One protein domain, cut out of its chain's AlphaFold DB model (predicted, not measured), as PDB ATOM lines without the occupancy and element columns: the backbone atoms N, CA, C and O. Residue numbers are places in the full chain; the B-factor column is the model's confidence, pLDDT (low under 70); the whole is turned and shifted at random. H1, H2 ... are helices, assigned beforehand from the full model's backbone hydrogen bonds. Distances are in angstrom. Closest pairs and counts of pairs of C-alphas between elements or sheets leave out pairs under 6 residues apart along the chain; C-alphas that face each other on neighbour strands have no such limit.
ATOM      1  N   TRP A  52     141.757  81.303 131.980       87.69
ATOM      2  CA  TRP A  52     141.766  82.247 133.093       87.69
ATOM      3  C   TRP A  52     142.921  81.986 134.070       87.69
ATOM      4  O   TRP A  52     143.493  82.934 134.577       87.69
ATOM      5  N   THR A  53     143.371  80.745 134.271       87.69
ATOM      6  CA  THR A  53     144.506  80.429 135.163       87.69
ATOM      7  C   THR A  53     145.889  80.729 134.562       87.69
ATOM      8  O   THR A  53     146.908  80.453 135.201       87.69
ATOM      9  N   HIS A  54     145.962  81.278 133.343       87.06
ATOM     10  CA  HIS A  54     147.234  81.594 132.694       87.06
ATOM     11  C   HIS A  54     148.064  82.561 133.554       87.06
ATOM     12  O   HIS A  54     147.557  83.553 134.077       87.06
ATOM     13  N   GLY A  55     149.357  82.263 133.706       84.19
ATOM     14  CA  GLY A  55     150.281  83.047 134.531       84.19
ATOM     15  C   GLY A  55     150.342  82.619 136.002       84.19
ATOM     16  O   GLY A  55     151.246  83.054 136.710       84.19
ATOM     17  N   LEU A  56     149.456  81.726 136.459       86.19
ATOM     18  CA  LEU A  56     149.582  81.083 137.768       86.19
ATOM     19  C   LEU A  56     150.509  79.867 137.709       86.19
ATOM     20  O   LEU A  56     150.535  79.103 136.742       86.19
ATOM     21  N   GLN A  57     151.215  79.616 138.810       83.56
ATOM     22  CA  GLN A  57     151.933  78.359 138.986       83.56
ATOM     23  C   GLN A  57     150.940  77.183 138.966       83.56
ATOM     24  O   GLN A  57     149.896  77.229 139.616       83.56
ATOM     25  N   THR A  58     151.287  76.079 138.295       81.75
ATOM     26  CA  THR A  58     150.398  74.913 138.105       81.75
ATOM     27  C   THR A  58     149.780  74.389 139.402       81.75
ATOM     28  O   THR A  58     148.614  73.998 139.419       81.75
ATOM     29  N   LYS A  59     150.543  74.392 140.503       79.69
ATOM     30  CA  LYS A  59     150.047  73.973 141.823       79.69
ATOM     31  C   LYS A  59     148.954  74.909 142.341       79.69
ATOM     32  O   LYS A  59     147.944  74.427 142.830       79.69
ATOM     33  N   VAL A  60     149.141  76.218 142.190       82.31
ATOM     34  CA  VAL A  60     148.192  77.251 142.627       82.31
ATOM     35  C   VAL A  60     146.910  77.183 141.798       82.31
ATOM     36  O   VAL A  60     145.826  77.100 142.367       82.31
ATOM     37  N   ALA A  61     147.038  77.098 140.471       85.56
ATOM     38  CA  ALA A  61     145.906  76.903 139.567       85.56
ATOM     39  C   ALA A  61     145.116  75.628 139.905       85.56
ATOM     40  O   ALA A  61     143.895  75.658 140.027       85.56
ATOM     41  N   SER A  62     145.812  74.508 140.135       80.62
ATOM     42  CA  SER A  62     145.169  73.243 140.517       80.62
ATOM     43  C   SER A  62     144.415  73.362 141.840       80.62
ATOM     44  O   SER A  62     143.308  72.845 141.961       80.62
ATOM     45  N   SER A  63     144.991  74.051 142.825       79.88
ATOM     46  CA  SER A  63     144.362  74.259 144.126       79.88
ATOM     47  C   SER A  63     143.097  75.121 144.041       79.88
ATOM     48  O   SER A  63     142.109  74.797 144.698       79.88
ATOM     49  N   LEU A  64     143.091  76.169 143.206       82.12
ATOM     50  CA  LEU A  64     141.896  76.980 142.940       82.12
ATOM     51  C   LEU A  64     140.791  76.137 142.289       82.12
ATOM     52  O   LEU A  64     139.673  76.092 142.795       82.12
ATOM     53  N   LEU A  65     141.126  75.375 141.244       82.31
ATOM     54  CA  LEU A  65     140.168  74.500 140.559       82.31
ATOM     55  C   LEU A  65     139.592  73.423 141.485       82.31
ATOM     56  O   LEU A  65     138.394  73.158 141.471       82.31
ATOM     57  N   MET A  66     140.432  72.809 142.324       77.50
ATOM     58  CA  MET A  66     139.981  71.826 143.315       77.50
ATOM     59  C   MET A  66     139.077  72.429 144.391       77.50
ATOM     60  O   MET A  66     138.308  71.697 145.008       77.50
ATOM     61  N   SER A  67     139.171  73.739 144.611       74.94
ATOM     62  CA  SER A  67     138.337  74.467 145.568       74.94
ATOM     63  C   SER A  67     137.044  74.993 144.947       74.94
ATOM     64  O   SER A  67     136.252  75.608 145.649       74.94
ATOM     65  N   GLY A  68     136.809  74.712 143.661       80.12
ATOM     66  CA  GLY A  68     135.566  75.036 142.968       80.12
ATOM     67  C   GLY A  68     135.558  76.382 142.249       80.12
ATOM     68  O   GLY A  68     134.535  76.705 141.663       80.12
ATOM     69  N   TYR A  69     136.665  77.131 142.241       84.06
ATOM     70  CA  TYR A  69     136.755  78.379 141.479       84.06
ATOM     71  C   TYR A  69     136.769  78.087 139.978       84.06
ATOM     72  O   TYR A  69     137.527  77.230 139.508       84.06
ATOM     73  N   THR A  70     135.938  78.806 139.228       87.19
ATOM     74  CA  THR A  70     135.722  78.594 137.792       87.19
ATOM     75  C   THR A  70     136.091  79.791 136.925       87.19
ATOM     76  O   THR A  70     136.245  79.617 135.714       87.19
ATOM     77  N   SER A  71     136.296  80.968 137.521       89.38
ATOM     78  CA  SER A  71     136.636  82.213 136.827       89.38
ATOM     79  C   SER A  71     137.652  83.053 137.607       89.38
ATOM     80  O   SER A  71     137.921  82.803 138.784       89.38
ATOM     81  N   LYS A  72     138.236  84.064 136.949       89.69
ATOM     82  CA  LYS A  72     139.156  85.002 137.607       89.69
ATOM     83  C   LYS A  72     138.416  85.922 138.576       89.69
ATOM     84  O   LYS A  72     138.946  86.257 139.630       89.69
ATOM     85  N   GLU A  73     137.195  86.285 138.223       89.56
ATOM     86  CA  GLU A  73     136.312  87.163 138.975       89.56
ATOM     87  C   GLU A  73     135.932  86.533 140.319       89.56
ATOM     88  O   GLU A  73     136.082  87.184 141.349       89.56
ATOM     89  N   GLU A  74     135.579  85.243 140.339       87.75
ATOM     90  CA  GLU A  74     135.312  84.503 141.586       87.75
ATOM     91  C   GLU A  74     136.541  84.458 142.506       87.75
ATOM     92  O   GLU A  74     136.419  84.475 143.729       87.75
ATOM     93  N   VAL A  75     137.750  84.411 141.936       87.88
ATOM     94  CA  VAL A  75     138.991  84.439 142.723       87.88
ATOM     95  C   VAL A  75     139.248  85.829 143.304       87.88
ATOM     96  O   VAL A  75     139.698  85.932 144.442       87.88
ATOM     97  N   ILE A  76     138.953  86.897 142.559       87.06
ATOM     98  CA  ILE A  76     139.032  88.274 143.070       87.06
ATOM     99  C   ILE A  76     138.027  88.465 144.210       87.06
ATOM    100  O   ILE A  76     138.414  88.911 145.287       87.06
ATOM    101  N   GLU A  77     136.776  88.048 144.019       84.75
ATOM    102  CA  GLU A  77     135.745  88.108 145.058       84.75
ATOM    103  C   GLU A  77     136.144  87.280 146.290       84.75
ATOM    104  O   GLU A  77     136.018  87.739 147.425       84.75
ATOM    105  N   GLY A  78     136.723  86.093 146.082       82.25
ATOM    106  CA  GLY A  78     137.268  85.258 147.151       82.25
ATOM    107  C   GLY A  78     138.418  85.926 147.917       82.25
ATOM    108  O   GLY A  78     138.512  85.798 149.138       82.25
ATOM    109  N   LEU A  79     139.290  86.676 147.236       80.56
ATOM    110  CA  LEU A  79     140.343  87.468 147.887       80.56
ATOM    111  C   LEU A  79     139.768  88.641 148.693       80.56
ATOM    112  O   LEU A  79     140.260  88.937 149.783       80.56
ATOM    113  N   GLU A  80     138.753  89.325 148.167       79.56
ATOM    114  CA  GLU A  80     138.149  90.502 148.798       79.56
ATOM    115  C   GLU A  80     137.291  90.148 150.017       79.56
ATOM    116  O   GLU A  80     137.375  90.830 151.042       79.56
ATOM    117  N   SER A  81     136.517  89.066 149.916       76.81
ATOM    118  CA  SER A  81     135.688  88.512 150.995       76.81
ATOM    119  C   SER A  81     136.505  87.820 152.092       76.81
ATOM    120  O   SER A  81     136.030  87.673 153.218       76.81
ATOM    121  N   GLY A  82     137.749  87.434 151.791       72.81
ATOM    122  CA  GLY A  82     138.639  86.727 152.712       72.81
ATOM    123  C   GLY A  82     138.520  85.200 152.667       72.81
ATOM    124  O   GLY A  82     139.216  84.525 153.430       72.81
ATOM    125  N   ASP A  83     137.711  84.653 151.756       74.44
ATOM    126  CA  ASP A  83     137.616  83.212 151.489       74.44
ATOM    127  C   ASP A  83     138.951  82.639 150.971       74.44
ATOM    128  O   ASP A  83     139.347  81.519 151.309       74.44
ATOM    129  N   ILE A  84     139.705  83.442 150.213       74.75
ATOM    130  CA  ILE A  84     141.085  83.170 149.798       74.75
ATOM    131  C   ILE A  84     142.025  84.006 150.671       74.75
ATOM    132  O   ILE A  84     142.421  85.117 150.326       74.75
ATOM    133  N   GLY A  85     142.414  83.464 151.826       64.81
ATOM    134  CA  GLY A  85     143.245  84.189 152.787       64.81
ATOM    135  C   GLY A  85     144.130  83.316 153.672       64.81
ATOM    136  O   GLY A  85     143.984  82.096 153.767       64.81
ATOM    137  N   LEU A  86     145.068  83.970 154.368       57.06
ATOM    138  CA  LEU A  86     145.949  83.381 155.386       57.06
ATOM    139  C   LEU A  86     145.168  83.122 156.688       57.06
ATOM    140  O   LEU A  86     145.497  83.651 157.746       57.06
ATOM    141  N   VAL A  87     144.102  82.329 156.643       50.88
ATOM    142  CA  VAL A  87     143.267  82.110 157.829       50.88
ATOM    143  C   VAL A  87     143.812  80.926 158.650       50.88
ATOM    144  O   VAL A  87     143.642  79.753 158.294       50.88
ATOM    145  N   ARG A  88     144.480  81.214 159.780       42.81
ATOM    146  CA  ARG A  88     144.836  80.247 160.848       42.81
ATOM    147  C   ARG A  88     143.572  79.825 161.612       42.81
ATOM    148  O   ARG A  88     143.138  80.572 162.471       42.81
ATOM    149  N   GLY A  89     143.021  78.630 161.333       40.31
ATOM    150  CA  GLY A  89     141.718  78.158 161.884       40.31
ATOM    151  C   GLY A  89     140.560  79.088 161.471       40.31
ATOM    152  O   GLY A  89     140.726  80.281 161.403       40.31
ATOM    153  N   THR A  90     139.384  78.723 161.001       42.66
ATOM    154  CA  THR A  90     138.513  77.556 161.014       42.66
ATOM    155  C   THR A  90     137.401  77.922 160.019       42.66
ATOM    156  O   THR A  90     137.104  79.097 159.845       42.66
ATOM    157  N   SER A  91     136.784  76.915 159.406       40.56
ATOM    158  CA  SER A  91     135.412  76.978 158.878       40.56
ATOM    159  C   SER A  91     135.115  77.903 157.690       40.56
ATOM    160  O   SER A  91     134.597  78.998 157.856       40.56
ATOM    161  N   LYS A  92     135.303  77.299 156.506       37.47
ATOM    162  CA  LYS A  92     134.618  77.461 155.203       37.47
ATOM    163  C   LYS A  92     135.626  77.769 154.092       37.47
ATOM    164  O   LYS A  92     136.378  78.721 154.173       37.47
ATOM    165  N   GLY A  93     135.715  76.860 153.119       41.41
ATOM    166  CA  GLY A  93     136.440  77.083 151.863       41.41
ATOM    167  C   GLY A  93     137.968  77.177 151.935       41.41
ATOM    168  O   GLY A  93     138.569  77.820 151.086       41.41
ATOM    169  N   LYS A  94     138.641  76.551 152.910       49.16
ATOM    170  CA  LYS A  94     140.110  76.597 152.952       49.16
ATOM    171  C   LYS A  94     140.704  75.821 151.793       49.16
ATOM    172  O   LYS A  94     140.689  74.589 151.802       49.16
ATOM    173  N   ILE A  95     141.329  76.539 150.869       51.25
ATOM    174  CA  ILE A  95     142.253  75.929 149.931       51.25
ATOM    175  C   ILE A  95     143.437  75.374 150.737       51.25
ATOM    176  O   ILE A  95     144.369  76.091 151.108       51.25
ATOM    177  N   PHE A  96     143.372  74.090 151.094       43.72
ATOM    178  CA  PHE A  96     144.415  73.425 151.869       43.72
ATOM    179  C   PHE A  96     145.737  73.471 151.091       43.72
ATOM    180  O   PHE A  96     145.832  72.977 149.970       43.72
ATOM    181  N   GLY A  97     146.772  74.056 151.700       48.84
ATOM    182  CA  GLY A  97     148.132  74.055 151.152       48.84
ATOM    183  C   GLY A  97     148.532  75.287 150.338       48.84
ATOM    184  O   GLY A  97     149.645  75.311 149.812       48.84
ATOM    185  N   ILE A  98     147.698  76.329 150.260       62.25
ATOM    186  CA  ILE A  98     148.133  77.624 149.720       62.25
ATOM    187  C   ILE A  98     148.834  78.396 150.844       62.25
ATOM    188  O   ILE A  98     148.214  79.010 151.707       62.25
ATOM    189  N   GLY A  99     150.163  78.298 150.872       64.62
ATOM    190  CA  GLY A  99     150.994  79.090 151.777       64.62
ATOM    191  C   GLY A  99     150.956  80.586 151.442       64.62
ATOM    192  O   GLY A  99     150.460  80.992 150.393       64.62
ATOM    193  N   ARG A 100     151.556  81.411 152.310       68.88
ATOM    194  CA  ARG A 100     151.670  82.876 152.147       68.88
ATOM    195  C   ARG A 100     152.131  83.300 150.749       68.88
ATOM    196  O   ARG A 100     151.562  84.222 150.178       68.88
ATOM    197  N   HIS A 101     153.111  82.594 150.189       72.94
ATOM    198  CA  HIS A 101     153.624  82.855 148.841       72.94
ATOM    199  C   HIS A 101     152.575  82.641 147.754       72.94
ATOM    200  O   HIS A 101     152.439  83.472 146.871       72.94
ATOM    201  N   ALA A 102     151.773  81.585 147.862       79.06
ATOM    202  CA  ALA A 102     150.750  81.308 146.871       79.06
ATOM    203  C   ALA A 102     149.597  82.329 146.940       79.06
ATOM    204  O   ALA A 102     149.073  82.703 145.902       79.06
ATOM    205  N   ILE A 103     149.251  82.861 148.122       80.50
ATOM    206  CA  ILE A 103     148.295  83.985 148.227       80.50
ATOM    207  C   ILE A 103     148.867  85.262 147.607       80.50
ATOM    208  O   ILE A 103     148.142  85.981 146.921       80.50
ATOM    209  N   ALA A 104     150.157  85.542 147.817       78.12
ATOM    210  CA  ALA A 104     150.819  86.675 147.178       78.12
ATOM    211  C   ALA A 104     150.815  86.531 145.648       78.12
ATOM    212  O   ALA A 104     150.432  87.473 144.960       78.12
ATOM    213  N   ASP A 105     151.139  85.345 145.131       82.81
ATOM    214  CA  ASP A 105     151.112  85.051 143.698       82.81
ATOM    215  C   ASP A 105     149.702  85.198 143.112       82.81
ATOM    216  O   ASP A 105     149.546  85.829 142.069       82.81
ATOM    217  N   ILE A 106     148.666  84.692 143.797       87.00
ATOM    218  CA  ILE A 106     147.267  84.876 143.375       87.00
ATOM    219  C   ILE A 106     146.905  86.360 143.379       87.00
ATOM    220  O   ILE A 106     146.312  86.829 142.419       87.00
ATOM    221  N   SER A 107     147.287  87.114 144.411       83.44
ATOM    222  CA  SER A 107     146.983  88.551 144.494       83.44
ATOM    223  C   SER A 107     147.637  89.327 143.347       83.44
ATOM    224  O   SER A 107     146.983  90.134 142.692       83.44
ATOM    225  N   ILE A 108     148.911  89.035 143.050       85.69
ATOM    226  CA  ILE A 108     149.652  89.640 141.934       85.69
ATOM    227  C   ILE A 108     148.989  89.288 140.599       85.69
ATOM    228  O   ILE A 108     148.728  90.176 139.792       85.69
ATOM    229  N   TRP A 109     148.678  88.010 140.376       89.56
ATOM    230  CA  TRP A 109     148.011  87.539 139.160       89.56
ATOM    231  C   TRP A 109     146.600  88.137 138.987       89.56
ATOM    232  O   TRP A 109     146.184  88.494 137.877       89.56
ATOM    233  N   ALA A 110     145.873  88.294 140.089       86.81
ATOM    234  CA  ALA A 110     144.547  88.891 140.124       86.81
ATOM    235  C   ALA A 110     144.585  90.423 139.958       86.81
ATOM    236  O   ALA A 110     143.556  91.022 139.660       86.81
ATOM    237  N   GLY A 111     145.759  91.053 140.082       84.00
ATOM    238  CA  GLY A 111     145.917  92.509 140.023       84.00
ATOM    239  C   GLY A 111     145.421  93.227 141.281       84.00
ATOM    240  O   GLY A 111     145.200  94.435 141.250       84.00
ATOM    241  N   VAL A 112     145.248  92.497 142.384       80.00
ATOM    242  CA  VAL A 112     144.700  93.010 143.645       80.00
ATOM    243  C   VAL A 112     145.843  93.282 144.621       80.00
ATOM    244  O   VAL A 112     146.869  92.595 144.629       80.00
ATOM    245  N   SER A 113     145.689  94.306 145.463       69.31
ATOM    246  CA  SER A 113     146.658  94.591 146.525       69.31
ATOM    247  C   SER A 113     146.800  93.373 147.438       69.31
ATOM    248  O   SER A 113     145.801  92.818 147.894       69.31
ATOM    249  N   THR A 114     148.038  92.952 147.718       67.25
ATOM    250  CA  THR A 114     148.273  91.825 148.626       67.25
ATOM    251  C   THR A 114     147.656  92.120 150.002       67.25
ATOM    252  O   THR A 114     147.646  93.282 150.424       67.25
ATOM    253  N   PRO A 115     147.199  91.098 150.753       63.38
ATOM    254  CA  PRO A 115     146.600  91.299 152.076       63.38
ATOM    255  C   PRO A 115     147.493  92.119 153.017       63.38
ATOM    256  O   PRO A 115     147.009  92.932 153.795       63.38
ATOM    257  N   GLU A 116     148.812  91.958 152.890       63.62
ATOM    258  CA  GLU A 116     149.812  92.735 153.628       63.62
ATOM    259  C   GLU A 116     149.796  94.218 153.258       63.62
ATOM    260  O   GLU A 116     149.770  95.064 154.146       63.62
ATOM    261  N   LYS A 117     149.769  94.553 151.962       65.50
ATOM    262  CA  LYS A 117     149.697  95.949 151.516       65.50
ATOM    263  C   LYS A 117     148.376  96.601 151.911       65.50
ATOM    264  O   LYS A 117     148.382  97.762 152.308       65.50
ATOM    265  N   LYS A 118     147.261  95.868 151.828       67.81
ATOM    266  CA  LYS A 118     145.950  96.356 152.275       67.81
ATOM    267  C   LYS A 118     145.956  96.645 153.778       67.81
ATOM    268  O   LYS A 118     145.660  97.767 154.166       67.81
ATOM    269  N   ALA A 119     146.418  95.702 154.600       68.44
ATOM    270  CA  ALA A 119     146.519  95.889 156.049       68.44
ATOM    271  C   ALA A 119     147.443  97.059 156.438       68.44
ATOM    272  O   ALA A 119     147.134  97.809 157.360       68.44
ATOM    273  N   ILE A 120     148.558  97.242 155.720       72.44
ATOM    274  CA  ILE A 120     149.450  98.393 155.912       72.44
ATOM    275  C   ILE A 120     148.728  99.701 155.566       72.44
ATOM    276  O   ILE A 120     148.799 100.646 156.345       72.44
ATOM    277  N   ASN A 121     148.015  99.764 154.440       74.50
ATOM    278  CA  ASN A 121     147.268 100.961 154.045       74.50
ATOM    279  C   ASN A 121     146.140 101.293 155.028       74.50
ATOM    280  O   ASN A 121     146.000 102.452 155.412       74.50
ATOM    281  N   ASP A 122     145.385 100.294 155.484       77.69
ATOM    282  CA  ASP A 122     144.315 100.479 156.466       77.69
ATOM    283  C   ASP A 122     144.884 100.990 157.801       77.69
ATOM    284  O   ASP A 122     144.359 101.939 158.388       77.69
ATOM    285  N   ALA A 123     146.018 100.436 158.245       77.62
ATOM    286  CA  ALA A 123     146.734 100.923 159.422       77.62
ATOM    287  C   ALA A 123     147.263 102.355 159.229       77.62
ATOM    288  O   ALA A 123     147.166 103.172 160.143       77.62
ATOM    289  N   ILE A 124     147.779 102.686 158.041       82.75
ATOM    290  CA  ILE A 124     148.227 104.040 157.691       82.75
ATOM    291  C   ILE A 124     147.067 105.036 157.775       82.75
ATOM    292  O   ILE A 124     147.232 106.114 158.350       82.75
ATOM    293  N   ILE A 125     145.900 104.690 157.228       85.62
ATOM    294  CA  ILE A 125     144.698 105.532 157.265       85.62
ATOM    295  C   ILE A 125     144.242 105.745 158.713       85.62
ATOM    296  O   ILE A 125     143.992 106.883 159.111       85.62
ATOM    297  N   LEU A 126     144.190 104.676 159.513       86.75
ATOM    298  CA  LEU A 126     143.794 104.734 160.921       86.75
ATOM    299  C   LEU A 126     144.742 105.608 161.753       86.75
ATOM    300  O   LEU A 126     144.309 106.428 162.557       86.75
ATOM    301  N   LEU A 127     146.048 105.453 161.563       86.00
ATOM    302  CA  LEU A 127     147.049 106.240 162.277       86.00
ATOM    303  C   LEU A 127     146.985 107.722 161.870       86.00
ATOM    304  O   LEU A 127     147.010 108.595 162.737       86.00
ATOM    305  N   LYS A 128     146.809 108.022 160.577       87.38
ATOM    306  CA  LYS A 128     146.603 109.402 160.106       87.38
ATOM    307  C   LYS A 128     145.327 110.023 160.682       87.38
ATOM    308  O   LYS A 128     145.360 111.189 161.067       87.38
ATOM    309  N   SER A 129     144.231 109.266 160.795       88.50
ATOM    310  CA  SER A 129     142.982 109.776 161.383       88.50
ATOM    311  C   SER A 129     143.100 110.097 162.878       88.50
ATOM    312  O   SER A 129     142.354 110.933 163.377       88.50
ATOM    313  N   HIS A 130     144.080 109.508 163.571       90.38
ATOM    314  CA  HIS A 130     144.403 109.792 164.973       90.38
ATOM    315  C   HIS A 130     145.545 110.814 165.142       90.38
ATOM    316  O   HIS A 130     146.073 110.976 166.241       90.38
ATOM    317  N   GLY A 131     145.934 111.517 164.072       87.69
ATOM    318  CA  GLY A 131     146.917 112.604 164.124       87.69
ATOM    319  C   GLY A 131     148.380 112.159 164.090       87.69
ATOM    320  O   GLY A 131     149.273 112.985 164.289       87.69
TER     321      GLY A 131
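Overview. This is residues 52 to 131 of the 146 residues of the protein "Sigma70_r4 domain-containing protein" of hydrothermal vent metagenome (UniProt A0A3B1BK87). A small head of three short helices, H1, H2 and H3, with a long loop at residues 82 to 99, has an arm: H4 begins near H3, and residues 122 to 131 stick out free. In the head H2 packs on H3 at a steep tilt, while H1 runs crosswise near H3. The printed part has 80 residues with four named helices, H1, H2, H3, H4 along the chain, and no named strand; the class is all helix. It is only just compact, close to loose, with a radius of gyration of the C-alphas of 13.8 A, and elongated, spanning 46 by 28 by 20 A.

Arrangement. Start at H1, residues 58 to 66, which is close to but not clearly touching H3, residues 100 to 110; their closest C-alphas, of Val 60 and Ala 102, are 6.4 A apart, and their lines are about perpendicular at 82 degrees. Next look at H2, residues 72 to 81: it touches H3 at a steep tilt of 54 degrees, opposite ways, with the closest C-alphas, of Ile 76 and Ala 110, 6.3 A apart. H1 and H2 are only just apart, at 8.0 A. H4, residues 115 to 129, is close to but not clearly touching H3, closest at the C-alphas of Ala 104 and Pro 115, 7.9 A apart, and about perpendicular to it at 84 degrees. H4 is apart from H1 and, only just, from H2, at 8.4 A. In H1, H2, H3 and H4 every O i to N i+4 pair is within hydrogen-bond range.

Along the chain. Find C-alpha 58 at (150.398, 74.913, 138.105); from there H1 runs 12.0 A to Met 66. H2 covers 14.3 A from Lys 72 to Ser 81, and H3 15.2 A from Arg 100 to Ala 110. H4 runs 21.0 A from Pro 115 to C-alpha 129 at (142.982, 109.776, 161.383).

Size, cuts and confidence. The two C-alphas farthest apart, of Met 66 and Gly 131, are 46.3 A apart. The printed part has no cut; the link from H2 to H3 is long, the other two tight. Look for pLDDT under 70 at residues 85 to 100 and 113 to 119; the mean of the printed part is 74.9.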